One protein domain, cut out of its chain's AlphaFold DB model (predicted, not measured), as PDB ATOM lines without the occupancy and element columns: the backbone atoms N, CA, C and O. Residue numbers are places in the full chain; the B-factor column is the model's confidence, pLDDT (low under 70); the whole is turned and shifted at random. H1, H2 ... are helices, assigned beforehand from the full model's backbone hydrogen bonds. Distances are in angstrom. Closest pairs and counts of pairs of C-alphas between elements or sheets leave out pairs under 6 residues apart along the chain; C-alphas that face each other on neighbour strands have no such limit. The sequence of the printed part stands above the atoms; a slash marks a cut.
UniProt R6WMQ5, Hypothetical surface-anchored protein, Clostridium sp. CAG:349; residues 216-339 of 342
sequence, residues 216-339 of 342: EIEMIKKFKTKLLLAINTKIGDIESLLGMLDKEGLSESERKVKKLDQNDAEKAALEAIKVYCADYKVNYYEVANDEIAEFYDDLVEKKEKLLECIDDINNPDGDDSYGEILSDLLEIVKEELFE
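What this domain is: This is residues 216 to 339 of the 342 residues of the protein "Hypothetical surface-anchored protein" of Clostridium sp. CAG:349 (UniProt R6WMQ5). The domain is a rod built along one long helix, H1, with H4 beside it, H5 packed on both of them toward the rod's end near residue 216, and H2 folded back on H1 toward the other end. H1, H4 and H5 make a bundle of three helices that runs up and down, each helix running against the one before it in the chain, and the short H3 packs on H2. The printed part has 124 residues, with five named helices in the order H1, H2, H3, H4, H5 and no named strand, and its class is all helix. It is only just loose, close to compact, with a radius of gyration of the C-alphas of 16.9 A, and the C-alphas span 54 by 21 by 20 A.

How they stand to each other: H1, residues 216 to 247, is the hub and touches three other helices. H4, residues 292 to 314, touches it at a shallow tilt of 24 degrees, opposite ways; their closest C-alphas, those of Ile 235 and Lys 303, are 5.9 A apart. H5, residues 322 to 337, touches H1 at a shallow tilt of 18 degrees, the same way, with the closest C-alphas, those of Ile 231 and Leu 337, 6.8 A apart. H4 and H5 form a helical hairpin at a shallow tilt of 15 degrees, in which H5 touches H4 with residues 329 to 336 alone; the closest C-alphas, those of Leu 306 and Glu 336, are 6.6 A apart. H2, residues 264 to 279, forms a helical hairpin with H1 at a shallow tilt of 23 degrees. H1 touches H2 with residues 237 to 245 alone, and the closest C-alphas, those of Met 244 and Ala 269, are 6.0 A apart. H3, residues 284 to 287, touches H2, with the C-alphas of Cys 277 and Tyr 284 the closest at 5.6 A. H2 is apart from H4 and from H5. Every O i to N i+4 pair is within hydrogen-bond range in H1, H2 and H4, and 11 of 12 are in H5; H3 is too short for such a pair.

Where its parts are: H1 is 46.5 A long from first to last C-alpha and begins with C-alpha 216 at (307.882, 246.123, 240.233). H4 is 33.3 A long and begins with C-alpha 292 at (267.446, 227.384, 240.268). H2 measures 22.4 A, H5 21.6 A and H3 5.0 A. H5 ends with C-alpha 337 at (285.817, 238.038, 241.639).

The domain as a whole: The two C-alphas farthest apart, those of Gln 262 and Asp 319, are 55.1 A from each other. The printed part has no cut. The link from H1 to H2, residues 248 to 263, is long. The mean pLDDT of the printed part is 82.5; residues 216 to 220, 222 to 223, 316 to 335 and 337 to 339 are under 70.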
ATOM      1  N   GLU A 216     309.054 246.075 241.119       61.00
ATOM      2  CA  GLU A 216     307.882 246.123 240.233       61.00
ATOM      3  C   GLU A 216     307.462 244.710 239.794       61.00
ATOM      4  O   GLU A 216     306.318 244.286 239.989       61.00
ATOM      5  N   ILE A 217     308.423 243.930 239.296       66.00
ATOM      6  CA  ILE A 217     308.213 242.557 238.824       66.00
ATOM      7  C   ILE A 217     307.806 241.648 239.991       66.00
ATOM      8  O   ILE A 217     306.889 240.830 239.869       66.00
ATOM      9  N   GLU A 218     308.460 241.795 241.147       65.19
ATOM     10  CA  GLU A 218     308.141 241.017 242.346       65.19
ATOM     11  C   GLU A 218     306.711 241.288 242.838       65.19
ATOM     12  O   GLU A 218     306.000 240.356 243.234       65.19
ATOM     13  N   MET A 219     306.265 242.547 242.791       64.69
ATOM     14  CA  MET A 219     304.918 242.940 243.191       64.69
ATOM     15  C   MET A 219     303.857 242.324 242.281       64.69
ATOM     16  O   MET A 219     302.936 241.684 242.797       64.69
ATOM     17  N   ILE A 220     304.016 242.432 240.954       66.88
ATOM     18  CA  ILE A 220     303.102 241.796 239.990       66.88
ATOM     19  C   ILE A 220     303.049 240.295 240.237       66.88
ATOM     20  O   ILE A 220     301.970 239.723 240.356       66.88
ATOM     21  N   LYS A 221     304.205 239.640 240.377       71.44
ATOM     22  CA  LYS A 221     304.253 238.192 240.595       71.44
ATOM     23  C   LYS A 221     303.506 237.778 241.866       71.44
ATOM     24  O   LYS A 221     302.759 236.795 241.855       71.44
ATOM     25  N   LYS A 222     303.682 238.524 242.962       68.25
ATOM     26  CA  LYS A 222     302.960 238.285 244.222       68.25
ATOM     27  C   LYS A 222     301.464 238.525 244.070       68.25
ATOM     28  O   LYS A 222     300.687 237.765 244.648       68.25
ATOM     29  N   PHE A 223     301.061 239.548 243.317       67.44
ATOM     30  CA  PHE A 223     299.654 239.822 243.067       67.44
ATOM     31  C   PHE A 223     299.010 238.731 242.215       67.44
ATOM     32  O   PHE A 223     298.056 238.119 242.688       67.44
ATOM     33  N   LYS A 224     299.600 238.381 241.062       73.06
ATOM     34  CA  LYS A 224     299.166 237.261 240.211       73.06
ATOM     35  C   LYS A 224     298.977 235.978 241.020       73.06
ATOM     36  O   LYS A 224     297.923 235.362 240.963       73.06
ATOM     37  N   THR A 225     299.958 235.619 241.852       74.50
ATOM     38  CA  THR A 225     299.876 234.420 242.708       74.50
ATOM     39  C   THR A 225     298.662 234.453 243.644       74.50
ATOM     40  O   THR A 225     297.966 233.451 243.797       74.50
ATOM     41  N   LYS A 226     298.398 235.599 244.286       71.81
ATOM     42  CA  LYS A 226     297.249 235.749 245.191       71.81
ATOM     43  C   LYS A 226     295.922 235.761 244.437       71.81
ATOM     44  O   LYS A 226     294.967 235.163 244.921       71.81
ATOM     45  N   LEU A 227     295.875 236.422 243.284       77.81
ATOM     46  CA  LEU A 227     294.689 236.496 242.441       77.81
ATOM     47  C   LEU A 227     294.310 235.111 241.916       77.81
ATOM     48  O   LEU A 227     293.181 234.681 242.116       77.81
ATOM     49  N   LEU A 228     295.272 234.362 241.372       78.12
ATOM     50  CA  LEU A 228     295.064 232.980 240.942       78.12
ATOM     51  C   LEU A 228     294.532 232.104 242.080       78.12
ATOM     52  O   LEU A 228     293.626 231.305 241.862       78.12
ATOM     53  N   LEU A 229     295.058 232.244 243.301       77.69
ATOM     54  CA  LEU A 229     294.544 231.497 244.452       77.69
ATOM     55  C   LEU A 229     293.080 231.854 244.756       77.69
ATOM     56  O   LEU A 229     292.279 230.959 245.026       77.69
ATOM     57  N   ALA A 230     292.728 233.141 244.700       77.88
ATOM     58  CA  ALA A 230     291.365 233.606 244.938       77.88
ATOM     59  C   ALA A 230     290.393 233.118 243.851       77.88
ATOM     60  O   ALA A 230     289.341 232.579 244.187       77.88
ATOM     61  N   ILE A 231     290.780 233.215 242.574       79.75
ATOM     62  CA  ILE A 231     289.999 232.710 241.437       79.75
ATOM     63  C   ILE A 231     289.765 231.202 241.576       79.75
ATOM     64  O   ILE A 231     288.626 230.751 241.522       79.75
ATOM     65  N   ASN A 232     290.819 230.422 241.839       84.88
ATOM     66  CA  ASN A 232     290.691 228.973 242.031       84.88
ATOM     67  C   ASN A 232     289.792 228.616 243.225       84.88
ATOM     68  O   ASN A 232     289.077 227.618 243.177       84.88
ATOM     69  N   THR A 233     289.801 229.427 244.288       85.38
ATOM     70  CA  THR A 233     288.894 229.237 245.430       85.38
ATOM     71  C   THR A 233     287.442 229.479 245.011       85.38
ATOM     72  O   THR A 233     286.601 228.617 245.252       85.38
ATOM     73  N   LYS A 234     287.165 230.580 244.293       87.38
ATOM     74  CA  LYS A 234     285.825 230.889 243.764       87.38
ATOM     75  C   LYS A 234     285.322 229.806 242.811       87.38
ATOM     76  O   LYS A 234     284.181 229.377 242.947       87.38
ATOM     77  N   ILE A 235     286.172 229.307 241.909       91.38
ATOM     78  CA  ILE A 235     285.842 228.170 241.033       91.38
ATOM     79  C   ILE A 235     285.458 226.941 241.868       91.38
ATOM     80  O   ILE A 235     284.434 226.322 241.594       91.38
ATOM     81  N   GLY A 236     286.228 226.605 242.908       91.06
ATOM     82  CA  GLY A 236     285.919 225.473 243.786       91.06
ATOM     83  C   GLY A 236     284.582 225.617 244.524       91.06
ATOM     84  O   GLY A 236     283.831 224.645 244.634       91.06
ATOM     85  N   ASP A 237     284.248 226.825 244.983       90.62
ATOM     86  CA  ASP A 237     282.952 227.108 245.609       90.62
ATOM     87  C   ASP A 237     281.799 226.959 244.605       90.62
ATOM     88  O   ASP A 237     280.783 226.336 244.924       90.62
ATOM     89  N   ILE A 238     281.976 227.459 243.374       95.62
ATOM     90  CA  ILE A 238     281.015 227.285 242.275       95.62
ATOM     91  C   ILE A 238     280.801 225.794 241.980       95.62
ATOM     92  O   ILE A 238     279.665 225.329 241.951       95.62
ATOM     93  N   GLU A 239     281.871 225.013 241.813       97.06
ATOM     94  CA  GLU A 239     281.779 223.572 241.542       97.06
ATOM     95  C   GLU A 239     281.063 222.809 242.662       97.06
ATOM     96  O   GLU A 239     280.287 221.886 242.398       97.06
ATOM     97  N   SER A 240     281.293 223.206 243.916       95.62
ATOM     98  CA  SER A 240     280.594 222.651 245.073       95.62
ATOM     99  C   SER A 240     279.090 222.932 245.008       95.62
ATOM    100  O   SER A 240     278.291 222.009 245.189       95.62
ATOM    101  N   LEU A 241     278.697 224.173 244.695       96.00
ATOM    102  CA  LEU A 241     277.294 224.565 244.534       96.00
ATOM    103  C   LEU A 241     276.612 223.811 243.392       96.00
ATOM    104  O   LEU A 241     275.574 223.190 243.622       96.00
ATOM    105  N   LEU A 242     277.218 223.799 242.200       96.62
ATOM    106  CA  LEU A 242     276.718 223.049 241.043       96.62
ATOM    107  C   LEU A 242     276.515 221.573 241.409       96.62
ATOM    108  O   LEU A 242     275.441 221.012 241.202       96.62
ATOM    109  N   GLY A 243     277.503 220.966 242.073       95.44
ATOM    110  CA  GLY A 243     277.430 219.576 242.517       95.44
ATOM    111  C   GLY A 243     276.356 219.300 243.577       95.44
ATOM    112  O   GLY A 243     275.841 218.182 243.624       95.44
ATOM    113  N   MET A 244     276.013 220.264 244.440       94.94
ATOM    114  CA  MET A 244     274.884 220.134 245.373       94.94
ATOM    115  C   MET A 244     273.546 220.171 244.630       94.94
ATOM    116  O   MET A 244     272.680 219.342 244.903       94.94
ATOM    117  N   LEU A 245     273.394 221.095 243.679       94.62
ATOM    118  CA  LEU A 245     272.165 221.254 242.899       94.62
ATOM    119  C   LEU A 245     271.919 220.053 241.972       94.62
ATOM    120  O   LEU A 245     270.810 219.520 241.949       94.62
ATOM    121  N   ASP A 246     272.952 219.560 241.284       93.25
ATOM    122  CA  ASP A 246     272.850 218.390 240.399       93.25
ATOM    123  C   ASP A 246     272.472 217.111 241.148       93.25
ATOM    124  O   ASP A 246     271.615 216.349 240.699       93.25
ATOM    125  N   LYS A 247     273.090 216.860 242.310       91.31
ATOM    126  CA  LYS A 247     272.813 215.652 243.108       91.31
ATOM    127  C   LYS A 247     271.362 215.571 243.570       91.31
ATOM    128  O   LYS A 247     270.820 214.472 243.652       91.31
ATOM    129  N   GLU A 248     270.751 216.715 243.852       89.44
ATOM    130  CA  GLU A 248     269.341 216.808 244.231       89.44
ATOM    131  C   GLU A 248     268.400 216.866 243.008       89.44
ATOM    132  O   GLU A 248     267.184 216.946 243.173       89.44
ATOM    133  N   GLY A 249     268.935 216.801 241.779       90.38
ATOM    134  CA  GLY A 249     268.157 216.859 240.538       90.38
ATOM    135  C   GLY A 249     267.526 218.230 240.287       90.38
ATOM    136  O   GLY A 249     266.423 218.311 239.748       90.38
ATOM    137  N   LEU A 250     268.188 219.300 240.736       91.94
ATOM    138  CA  LEU A 250     267.661 220.662 240.714       91.94
ATOM    139  C   LEU A 250     268.246 221.539 239.604       91.94
ATOM    140  O   LEU A 250     267.774 222.661 239.451       91.94
ATOM    141  N   SER A 251     269.222 221.062 238.832       89.50
ATOM    142  CA  SER A 251     269.853 221.843 237.757       89.50
ATOM    143  C   SER A 251     268.885 222.299 236.666       89.50
ATOM    144  O   SER A 251     269.102 223.340 236.070       89.50
ATOM    145  N   GLU A 252     267.772 221.593 236.465       92.38
ATOM    146  CA  GLU A 252     266.714 221.979 235.513       92.38
ATOM    147  C   GLU A 252     265.451 222.526 236.218       92.38
ATOM    148  O   GLU A 252     264.364 222.589 235.646       92.38
ATOM    149  N   SER A 253     265.544 222.874 237.506       92.94
ATOM    150  CA  SER A 253     264.386 223.247 238.324       92.94
ATOM    151  C   SER A 253     263.983 224.717 238.158       92.94
ATOM    152  O   SER A 253     264.708 225.623 238.562       92.94
ATOM    153  N   GLU A 254     262.737 224.955 237.740       94.56
ATOM    154  CA  GLU A 254     262.094 226.287 237.717       94.56
ATOM    155  C   GLU A 254     261.707 226.801 239.130       94.56
ATOM    156  O   GLU A 254     261.105 227.867 239.312       94.56
ATOM    157  N   ARG A 255     261.992 226.038 240.201       94.69
ATOM    158  CA  ARG A 255     261.751 226.515 241.574       94.69
ATOM    159  C   ARG A 255     262.677 227.689 241.869       94.69
ATOM    160  O   ARG A 255     263.823 227.711 241.457       94.69
ATOM    161  N   LYS A 256     262.195 228.624 242.688       96.25
ATOM    162  CA  LYS A 256     263.018 229.736 243.171       96.25
ATOM    163  C   LYS A 256     264.025 229.277 244.223       96.25
ATOM    164  O   LYS A 256     263.634 228.520 245.115       96.25
ATOM    165  N   VAL A 257     265.249 229.810 244.192       94.50
ATOM    166  CA  VAL A 257     266.341 229.466 245.129       94.50
ATOM    167  C   VAL A 257     265.906 229.544 246.597       94.50
ATOM    168  O   VAL A 257     266.169 228.637 247.383       94.50
ATOM    169  N   LYS A 258     265.137 230.568 246.991       94.50
ATOM    170  CA  LYS A 258     264.633 230.708 248.376       94.50
ATOM    171  C   LYS A 258     263.721 229.578 248.866       94.50
ATOM    172  O   LYS A 258     263.395 229.549 250.047       94.50
ATOM    173  N   LYS A 259     263.247 228.708 247.968       93.94
ATOM    174  CA  LYS A 259     262.378 227.563 248.279       93.94
ATOM    175  C   LYS A 259     263.164 226.262 248.493       93.94
ATOM    176  O   LYS A 259     262.554 225.198 248.477       93.94
ATOM    177  N   LEU A 260     264.490 226.327 248.608       92.38
ATOM    178  CA  LEU A 260     265.353 225.198 248.963       92.38
ATOM    179  C   LEU A 260     265.304 224.945 250.478       92.38
ATOM    180  O   LEU A 260     266.166 225.392 251.233       92.38
ATOM    181  N   ASP A 261     264.247 224.281 250.942       91.00
ATOM    182  CA  ASP A 261     264.002 224.043 252.369       91.00
ATOM    183  C   ASP A 261     263.343 222.692 252.697       91.00
ATOM    184  O   ASP A 261     263.051 222.422 253.868       91.00
ATOM    185  N   GLN A 262     263.140 221.820 251.704       88.06
ATOM    186  CA  GLN A 262     262.329 220.610 251.876       88.06
ATOM    187  C   GLN A 262     263.065 219.488 252.611       88.06
ATOM    188  O   GLN A 262     262.444 218.714 253.343       88.06
ATOM    189  N   ASN A 263     264.381 219.398 252.441       91.94
ATOM    190  CA  ASN A 263     265.221 218.382 253.062       91.94
ATOM    191  C   ASN A 263     266.541 219.005 253.567       91.94
ATOM    192  O   ASN A 263     266.798 220.196 253.374       91.94
ATOM    193  N   ASP A 264     267.364 218.221 254.264       93.62
ATOM    194  CA  ASP A 264     268.614 218.729 254.841       93.62
ATOM    195  C   ASP A 264     269.668 219.081 253.774       93.62
ATOM    196  O   ASP A 264     270.462 219.997 253.992       93.62
ATOM    197  N   ALA A 265     269.649 218.421 252.613       92.06
ATOM    198  CA  ALA A 265     270.542 218.713 251.493       92.06
ATOM    199  C   ALA A 265     270.174 220.032 250.790       92.06
ATOM    200  O   ALA A 265     271.049 220.865 250.570       92.06
ATOM    201  N   GLU A 266     268.886 220.290 250.542       93.56
ATOM    202  CA  GLU A 266     268.401 221.568 250.008       93.56
ATOM    203  C   GLU A 266     268.736 222.731 250.949       93.56
ATOM    204  O   GLU A 266     269.211 223.773 250.504       93.56
ATOM    205  N   LYS A 267     268.553 222.550 252.264       94.38
ATOM    206  CA  LYS A 267     268.933 223.572 253.253       94.38
ATOM    207  C   LYS A 267     270.436 223.834 253.257       94.38
ATOM    208  O   LYS A 267     270.843 224.983 253.416       94.38
ATOM    209  N   ALA A 268     271.252 222.791 253.091       94.12
ATOM    210  CA  ALA A 268     272.699 222.930 252.978       94.12
ATOM    211  C   ALA A 268     273.093 223.690 251.702       94.12
ATOM    212  O   ALA A 268     273.913 224.602 251.784       94.12
ATOM    213  N   ALA A 269     272.459 223.389 250.563       94.06
ATOM    214  CA  ALA A 269     272.655 224.124 249.315       94.06
ATOM    215  C   ALA A 269     272.258 225.600 249.464       94.06
ATOM    216  O   ALA A 269     273.029 226.488 249.112       94.06
ATOM    217  N   LEU A 270     271.101 225.883 250.071       94.94
ATOM    218  CA  LEU A 270     270.650 227.252 250.322       94.94
ATOM    219  C   LEU A 270     271.629 228.039 251.199       94.94
ATOM    220  O   LEU A 270     271.856 229.226 250.968       94.94
ATOM    221  N   GLU A 271     272.184 227.399 252.228       95.12
ATOM    222  CA  GLU A 271     273.172 228.035 253.093       95.12
ATOM    223  C   GLU A 271     274.497 228.266 252.363       95.12
ATOM    224  O   GLU A 271     275.061 229.353 252.466       95.12
ATOM    225  N   ALA A 272     274.948 227.304 251.556       93.12
ATOM    226  CA  ALA A 272     276.132 227.468 250.721       93.12
ATOM    227  C   ALA A 272     275.970 228.631 249.724       93.12
ATOM    228  O   ALA A 272     276.884 229.440 249.585       93.12
ATOM    229  N   ILE A 273     274.791 228.790 249.108       93.56
ATOM    230  CA  ILE A 273     274.487 229.922 248.215       93.56
ATOM    231  C   ILE A 273     274.577 231.253 248.967       93.56
ATOM    232  O   ILE A 273     275.150 232.214 248.457       93.56
ATOM    233  N   LYS A 274     274.043 231.339 250.193       91.31
ATOM    234  CA  LYS A 274     274.153 232.563 251.005       91.31
ATOM    235  C   LYS A 274     275.600 232.896 251.350       91.31
ATOM    236  O   LYS A 274     275.960 234.070 251.306       91.31
ATOM    237  N   VAL A 275     276.397 231.889 251.711       88.75
ATOM    238  CA  VAL A 275     277.826 232.059 252.012       88.75
ATOM    239  C   VAL A 275     278.557 232.565 250.774       88.75
ATOM    240  O   VAL A 275     279.194 233.610 250.852       88.75
ATOM    241  N   TYR A 276     278.355 231.920 249.623       87.75
ATOM    242  CA  TYR A 276     278.897 232.360 248.339       87.75
ATOM    243  C   TYR A 276     278.537 233.822 248.039       87.75
ATOM    244  O   TYR A 276     279.411 234.649 247.790       87.75
ATOM    245  N   CYS A 277     277.254 234.175 248.153       84.88
ATOM    246  CA  CYS A 277     276.797 235.544 247.934       84.88
ATOM    247  C   CYS A 277     277.477 236.542 248.889       84.88
ATOM    248  O   CYS A 277     277.875 237.633 248.491       84.88
ATOM    249  N   ALA A 278     277.652 236.177 250.160       80.25
ATOM    250  CA  ALA A 278     278.290 237.039 251.151       80.25
ATOM    251  C   ALA A 278     279.799 237.232 250.903       80.25
ATOM    252  O   ALA A 278     280.311 238.355 251.056       80.25
ATOM    253  N   ASP A 279     280.493 236.156 250.530       78.94
ATOM    254  CA  ASP A 279     281.935 236.138 250.283       78.94
ATOM    255  C   ASP A 279     282.285 236.923 249.017       78.94
ATOM    256  O   ASP A 279     283.185 237.769 249.048       78.94
ATOM    257  N   TYR A 280     281.496 236.743 247.955       78.12
ATOM    258  CA  TYR A 280     281.715 237.363 246.646       78.12
ATOM    259  C   TYR A 280     280.855 238.602 246.388       78.12
ATOM    260  O   TYR A 280     280.837 239.106 245.278       78.12
ATOM    261  N   LYS A 281     280.182 239.134 247.418       79.06
ATOM    262  CA  LYS A 281     279.387 240.381 247.365       79.06
ATOM    263  C   LYS A 281     278.219 240.378 246.378       79.06
ATOM    264  O   LYS A 281     277.670 241.438 246.092       79.06
ATOM    265  N   VAL A 282     277.751 239.197 245.998       81.12
ATOM    266  CA  VAL A 282     276.514 239.015 245.240       81.12
ATOM    267  C   VAL A 282     275.315 239.272 246.153       81.12
ATOM    268  O   VAL A 282     275.273 238.841 247.313       81.12
ATOM    269  N   ASN A 283     274.307 239.984 245.657       85.44
ATOM    270  CA  ASN A 283     273.112 240.257 246.440       85.44
ATOM    271  C   ASN A 283     272.239 239.000 246.554       85.44
ATOM    272  O   ASN A 283     271.457 238.678 245.663       85.44
ATOM    273  N   TYR A 284     272.296 238.332 247.708       87.88
ATOM    274  CA  TYR A 284     271.472 237.147 247.958       87.88
ATOM    275  C   TYR A 284     269.969 237.385 247.731       87.88
ATOM    276  O   TYR A 284     269.262 236.456 247.361       87.88
ATOM    277  N   TYR A 285     269.440 238.593 247.957       88.50
ATOM    278  CA  TYR A 285     268.008 238.843 247.756       88.50
ATOM    279  C   TYR A 285     267.590 238.840 246.282       88.50
ATOM    280  O   TYR A 285     266.416 238.584 246.005       88.50
ATOM    281  N   GLU A 286     268.518 239.121 245.368       87.81
ATOM    282  CA  GLU A 286     268.311 238.970 243.925       87.81
ATOM    283  C   GLU A 286     268.325 237.479 243.589       87.81
ATOM    284  O   GLU A 286     267.267 236.937 243.272       87.81
ATOM    285  N   VAL A 287     269.428 236.794 243.917       90.31
ATOM    286  CA  VAL A 287     269.611 235.341 243.718       90.31
ATOM    287  C   VAL A 287     268.465 234.506 244.299       90.31
ATOM    288  O   VAL A 287     267.995 233.537 243.715       90.31
ATOM    289  N   ALA A 288     267.949 234.885 245.469       91.19
ATOM    290  CA  ALA A 288     266.853 234.196 246.147       91.19
ATOM    291  C   ALA A 288     265.569 234.090 245.299       91.19
ATOM    292  O   ALA A 288     264.735 233.208 245.554       91.19
ATOM    293  N   ASN A 289     265.370 235.011 244.356       92.56
ATOM    294  CA  ASN A 289     264.209 235.059 243.476       92.56
ATOM    295  C   ASN A 289     264.469 234.488 242.080       92.56
ATOM    296  O   ASN A 289     263.501 234.396 241.319       92.56
ATOM    297  N   ASP A 290     265.689 234.057 241.783       93.19
ATOM    298  CA  ASP A 290     266.038 233.429 240.512       93.19
ATOM    299  C   ASP A 290     265.543 231.986 240.485       93.19
ATOM    300  O   ASP A 290     265.351 231.345 241.532       93.19
ATOM    301  N   GLU A 291     265.225 231.501 239.288       96.62
ATOM    302  CA  GLU A 291     264.982 230.072 239.096       96.62
ATOM    303  C   GLU A 291     266.289 229.319 239.343       96.62
ATOM    304  O   GLU A 291     267.364 229.812 239.023       96.62
ATOM    305  N   ILE A 292     266.224 228.140 239.965       95.56
ATOM    306  CA  ILE A 292     267.446 227.384 240.268       95.56
ATOM    307  C   ILE A 292     268.175 227.011 238.972       95.56
ATOM    308  O   ILE A 292     269.399 227.037 238.973       95.56
ATOM    309  N   ALA A 293     267.442 226.713 237.896       92.94
ATOM    310  CA  ALA A 293     268.021 226.474 236.576       92.94
ATOM    311  C   ALA A 293     268.783 227.698 236.037       92.94
ATOM    312  O   ALA A 293     269.942 227.570 235.668       92.94
ATOM    313  N   GLU A 294     268.180 228.893 236.087       95.19
ATOM    314  CA  GLU A 294     268.846 230.147 235.685       95.19
ATOM    315  C   GLU A 294     270.105 230.403 236.528       95.19
ATOM    316  O   GLU A 294     271.181 230.646 235.994       95.19
ATOM    317  N   PHE A 295     270.008 230.253 237.852       94.69
ATOM    318  CA  PHE A 295     271.155 230.416 238.746       94.69
ATOM    319  C   PHE A 295     272.261 229.376 238.495       94.69
ATOM    320  O   PHE A 295     273.445 229.678 238.646       94.69
ATOM    321  N   TYR A 296     271.895 228.143 238.140       94.50
ATOM    322  CA  TYR A 296     272.850 227.098 237.777       94.50
ATOM    323  C   TYR A 296     273.614 227.481 236.504       94.50
ATOM    324  O   TYR A 296     274.843 227.416 236.500       94.50
ATOM    325  N   ASP A 297     272.910 227.930 235.463       92.94
ATOM    326  CA  ASP A 297     273.521 228.364 234.203       92.94
ATOM    327  C   ASP A 297     274.442 229.578 234.412       92.94
ATOM    328  O   ASP A 297     275.582 229.575 233.940       92.94
ATOM    329  N   ASP A 298     274.020 230.556 235.220       93.12
ATOM    330  CA  ASP A 298     274.843 231.714 235.590       93.12
ATOM    331  C   ASP A 298     276.150 231.296 236.283       93.12
ATOM    332  O   ASP A 298     277.220 231.858 236.034       93.12
ATOM    333  N   LEU A 299     276.090 230.302 237.176       93.31
ATOM    334  CA  LEU A 299     277.274 229.760 237.843       93.31
ATOM    335  C   LEU A 299     278.226 229.074 236.849       93.31
ATOM    336  O   LEU A 299     279.446 229.197 236.996       93.31
ATOM    337  N   VAL A 300     277.693 228.369 235.848       93.06
ATOM    338  CA  VAL A 300     278.494 227.745 234.786       93.06
ATOM    339  C   VAL A 300     279.198 228.812 233.947       93.06
ATOM    340  O   VAL A 300     280.418 228.736 233.799       93.06
ATOM    341  N   GLU A 301     278.480 229.837 233.479       91.88
ATOM    342  CA  GLU A 301     279.066 230.933 232.693       91.88
ATOM    343  C   GLU A 301     280.167 231.663 233.480       91.88
ATOM    344  O   GLU A 301     281.266 231.897 232.974       91.88
ATOM    345  N   LYS A 302     279.920 231.965 234.761       88.44
ATOM    346  CA  LYS A 302     280.919 232.602 235.636       88.44
ATOM    347  C   LYS A 302     282.173 231.754 235.797       88.44
ATOM    348  O   LYS A 302     283.283 232.282 235.810       88.44
ATOM    349  N   LYS A 303     282.025 230.434 235.925       91.88
ATOM    350  CA  LYS A 303     283.177 229.529 235.984       91.88
ATOM    351  C   LYS A 303     283.997 229.591 234.691       91.88
ATOM    352  O   LYS A 303     285.221 229.568 234.778       91.88
ATOM    353  N   GLU A 304     283.354 229.655 233.527       89.56
ATOM    354  CA  GLU A 304     284.052 229.762 232.238       89.56
ATOM    355  C   GLU A 304     284.866 231.058 232.139       89.56
ATOM    356  O   GLU A 304     286.059 230.987 231.842       89.56
ATOM    357  N   LYS A 305     284.287 232.209 232.508       88.44
ATOM    358  CA  LYS A 305     285.007 233.499 232.553       88.44
ATOM    359  C   LYS A 305     286.204 233.468 233.500       88.44
ATOM    360  O   LYS A 305     287.306 233.867 233.142       88.44
ATOM    361  N   LEU A 306     286.035 232.903 234.697       85.75
ATOM    362  CA  LEU A 306     287.133 232.763 235.659       85.75
ATOM    363  C   LEU A 306     288.277 231.876 235.137       85.75
ATOM    364  O   LEU A 306     289.434 232.097 235.497       85.75
ATOM    365  N   LEU A 307     287.975 230.869 234.309       87.50
ATOM    366  CA  LEU A 307     288.991 230.042 233.651       87.50
ATOM    367  C   LEU A 307     289.722 230.808 232.540       87.50
ATOM    368  O   LEU A 307     290.936 230.649 232.425       87.50
ATOM    369  N   GLU A 308     289.020 231.649 231.778       86.25
ATOM    370  CA  GLU A 308     289.620 232.570 230.801       86.25
ATOM    371  C   GLU A 308     290.591 233.536 231.495       86.25
ATOM    372  O   GLU A 308     291.765 233.588 231.137       86.25
ATOM    373  N   CYS A 309     290.184 234.141 232.617       81.38
ATOM    374  CA  CYS A 309     291.072 234.998 233.406       81.38
ATOM    375  C   CYS A 309     292.341 234.280 233.893       81.38
ATOM    376  O   CYS A 309     293.401 234.892 234.006       81.38
ATOM    377  N   ILE A 310     292.268 232.984 234.232       84.88
ATOM    378  CA  ILE A 310     293.470 232.213 234.594       84.88
ATOM    379  C   ILE A 310     294.435 232.132 233.407       84.88
ATOM    380  O   ILE A 310     295.650 232.198 233.623       84.88
ATOM    381  N   ASP A 311     293.923 231.958 232.188       84.94
ATOM    382  CA  ASP A 311     294.747 231.916 230.982       84.94
ATOM    383  C   ASP A 311     295.407 233.276 230.739       84.94
ATOM    384  O   ASP A 311     296.637 233.336 230.688       84.94
ATOM    385  N   ASP A 312     294.632 234.362 230.768       83.75
ATOM    386  CA  ASP A 312     295.118 235.738 230.585       83.75
ATOM    387  C   ASP A 312     296.219 236.104 231.594       83.75
ATOM    388  O   ASP A 312     297.266 236.666 231.260       83.75
ATOM    389  N   ILE A 313     296.041 235.719 232.863       78.56
ATOM    390  CA  ILE A 313     297.034 235.983 233.913       78.56
ATOM    391  C   ILE A 313     298.359 235.257 233.630       78.56
ATOM    392  O   ILE A 313     299.441 235.807 233.907       78.56
ATOM    393  N   ASN A 314     298.287 234.014 233.150       84.62
ATOM    394  CA  ASN A 314     299.450 233.158 232.916       84.62
ATOM    395  C   ASN A 314     300.134 233.442 231.575       84.62
ATOM    396  O   ASN A 314     301.356 233.296 231.489       84.62
ATOM    397  N   ASN A 315     299.368 233.884 230.581       80.56
ATOM    398  CA  ASN A 315     299.798 234.139 229.214       80.56
ATOM    399  C   ASN A 315     299.512 235.600 228.813       80.56
ATOM    400  O   ASN A 315     298.774 235.826 227.859       80.56
ATOM    401  N   PRO A 316     300.096 236.594 229.515       69.75
ATOM    402  CA  PRO A 316     299.874 237.998 229.189       69.75
ATOM    403  C   PRO A 316     300.444 238.338 227.808       69.75
ATOM    404  O   PRO A 316     301.464 237.766 227.393       69.75
ATOM    405  N   ASP A 317     299.837 239.310 227.133       64.19
ATOM    406  CA  ASP A 317     300.345 239.824 225.869       64.19
ATOM    407  C   ASP A 317     301.758 240.416 226.062       64.19
ATOM    408  O   ASP A 317     302.073 241.138 227.009       64.19
ATOM    409  N   GLY A 318     302.682 240.005 225.190       52.66
ATOM    410  CA  GLY A 318     304.125 240.007 225.464       52.66
ATOM    411  C   GLY A 318     304.844 241.360 225.516       52.66
ATOM    412  O   GLY A 318     306.072 241.351 225.592       52.66
ATOM    413  N   ASP A 319     304.131 242.486 225.474       54.84
ATOM    414  CA  ASP A 319     304.711 243.838 225.398       54.84
ATOM    415  C   ASP A 319     304.115 244.841 226.414       54.84
ATOM    416  O   ASP A 319     304.461 246.027 226.371       54.84
ATOM    417  N   ASP A 320     303.266 244.396 227.346       56.69
ATOM    418  CA  ASP A 320     302.562 245.303 228.259       56.69
ATOM    419  C   ASP A 320     303.479 245.919 229.323       56.69
ATOM    420  O   ASP A 320     304.355 245.280 229.920       56.69
ATOM    421  N   SER A 321     303.262 247.205 229.597       57.03
ATOM    422  CA  SER A 321     303.954 247.908 230.674       57.03
ATOM    423  C   SER A 321     303.486 247.430 232.056       57.03
ATOM    424  O   SER A 321     302.375 246.934 232.232       57.03
ATOM    425  N   TYR A 322     304.301 247.664 233.093       57.09
ATOM    426  CA  TYR A 322     303.921 247.424 234.499       57.09
ATOM    427  C   TYR A 322     302.557 248.047 234.866       57.09
ATOM    428  O   TYR A 322     301.786 247.469 235.632       57.09
ATOM    429  N   GLY A 323     302.268 249.225 234.301       53.50
ATOM    430  CA  GLY A 323     301.015 249.960 234.470       53.50
ATOM    431  C   GLY A 323     299.789 249.200 233.977       53.50
ATOM    432  O   GLY A 323     298.798 249.121 234.704       53.50
ATOM    433  N   GLU A 324     299.894 248.665 232.763       58.75
ATOM    434  CA  GLU A 324     298.832 247.959 232.038       58.75
ATOM    435  C   GLU A 324     298.561 246.601 232.685       58.75
ATOM    436  O   GLU A 324     297.453 246.382 233.161       58.75
ATOM    437  N   ILE A 325     299.604 245.790 232.910       60.00
ATOM    438  CA  ILE A 325     299.462 244.471 233.552       60.00
ATOM    439  C   ILE A 325     298.753 244.584 234.909       60.00
ATOM    440  O   ILE A 325     297.918 243.755 235.252       60.00
ATOM    441  N   LEU A 326     299.096 245.582 235.730       58.12
ATOM    442  CA  LEU A 326     298.438 245.745 237.027       58.12
ATOM    443  C   LEU A 326     296.984 246.227 236.891       58.12
ATOM    444  O   LEU A 326     296.160 245.842 237.717       58.12
ATOM    445  N   SER A 327     296.672 247.037 235.875       60.78
ATOM    446  CA  SER A 327     295.305 247.490 235.591       60.78
ATOM    447  C   SER A 327     294.402 246.310 235.243       60.78
ATOM    448  O   SER A 327     293.363 246.146 235.878       60.78
ATOM    449  N   ASP A 328     294.847 245.445 234.334       64.38
ATOM    450  CA  ASP A 328     294.071 244.287 233.880       64.38
ATOM    451  C   ASP A 328     293.805 243.319 235.043       64.38
ATOM    452  O   ASP A 328     292.691 242.849 235.268       64.38
ATOM    453  N   LEU A 329     294.818 243.087 235.885       63.00
ATOM    454  CA  LEU A 329     294.661 242.258 237.082       63.00
ATOM    455  C   LEU A 329     293.668 242.855 238.097       63.00
ATOM    456  O   LEU A 329     293.015 242.106 238.827       63.00
ATOM    457  N   LEU A 330     293.575 244.185 238.196       60.88
ATOM    458  CA  LEU A 330     292.608 244.857 239.071       60.88
ATOM    459  C   LEU A 330     291.185 244.789 238.508       60.88
ATOM    460  O   LEU A 330     290.242 244.639 239.286       60.88
ATOM    461  N   GLU A 331     291.037 244.865 237.189       67.12
ATOM    462  CA  GLU A 331     289.762 244.696 236.490       67.12
ATOM    463  C   GLU A 331     289.188 243.296 236.749       67.12
ATOM    464  O   GLU A 331     288.079 243.187 237.272       67.12
ATOM    465  N   ILE A 332     290.005 242.242 236.602       65.12
ATOM    466  CA  ILE A 332     289.621 240.855 236.940       65.12
ATOM    467  C   ILE A 332     289.131 240.736 238.394       65.12
ATOM    468  O   ILE A 332     288.149 240.055 238.688       65.12
ATOM    469  N   VAL A 333     289.798 241.396 239.349       62.75
ATOM    470  CA  VAL A 333     289.356 241.376 240.755       62.75
ATOM    471  C   VAL A 333     287.972 241.996 240.917       62.75
ATOM    472  O   VAL A 333     287.156 241.504 241.699       62.75
ATOM    473  N   LYS A 334     287.725 243.113 240.245       64.38
ATOM    474  CA  LYS A 334     286.500 243.880 240.427       64.38
ATOM    475  C   LYS A 334     285.310 243.196 239.761       64.38
ATOM    476  O   LYS A 334     284.284 243.004 240.413       64.38
ATOM    477  N   GLU A 335     285.478 242.826 238.499       66.69
ATOM    478  CA  GLU A 335     284.396 242.341 237.649       66.69
ATOM    479  C   GLU A 335     284.124 240.861 237.918       66.69
ATOM    480  O   GLU A 335     283.004 240.484 238.261       66.69
ATOM    481  N   GLU A 336     285.169 240.034 237.914       73.12
ATOM    482  CA  GLU A 336     285.003 238.577 237.920       73.12
ATOM    483  C   GLU A 336     285.011 237.980 239.332       73.12
ATOM    484  O   GLU A 336     284.304 237.007 239.623       73.12
ATOM    485  N   LEU A 337     285.765 238.566 240.272       67.19
ATOM    486  CA  LEU A 337     285.817 238.038 241.639       67.19
ATOM    487  C   LEU A 337     284.658 238.540 242.513       67.19
ATOM    488  O   LEU A 337     284.065 237.733 243.232       67.19
ATOM    489  N   PHE A 338     284.324 239.832 242.452       65.81
ATOM    490  CA  PHE A 338     283.336 240.454 243.345       65.81
ATOM    491  C   PHE A 338     282.020 240.879 242.689       65.81
ATOM    492  O   PHE A 338     281.149 241.356 243.415       65.81
ATOM    493  N   GLU A 339     281.866 240.711 241.373       64.31
ATOM    494  CA  GLU A 339     280.617 240.996 240.647       64.31
ATOM    495  C   GLU A 339     280.077 242.410 240.938       64.31
ATOM    496  O   GLU A 339     278.881 242.621 241.138       64.31
TER     497      GLU A 339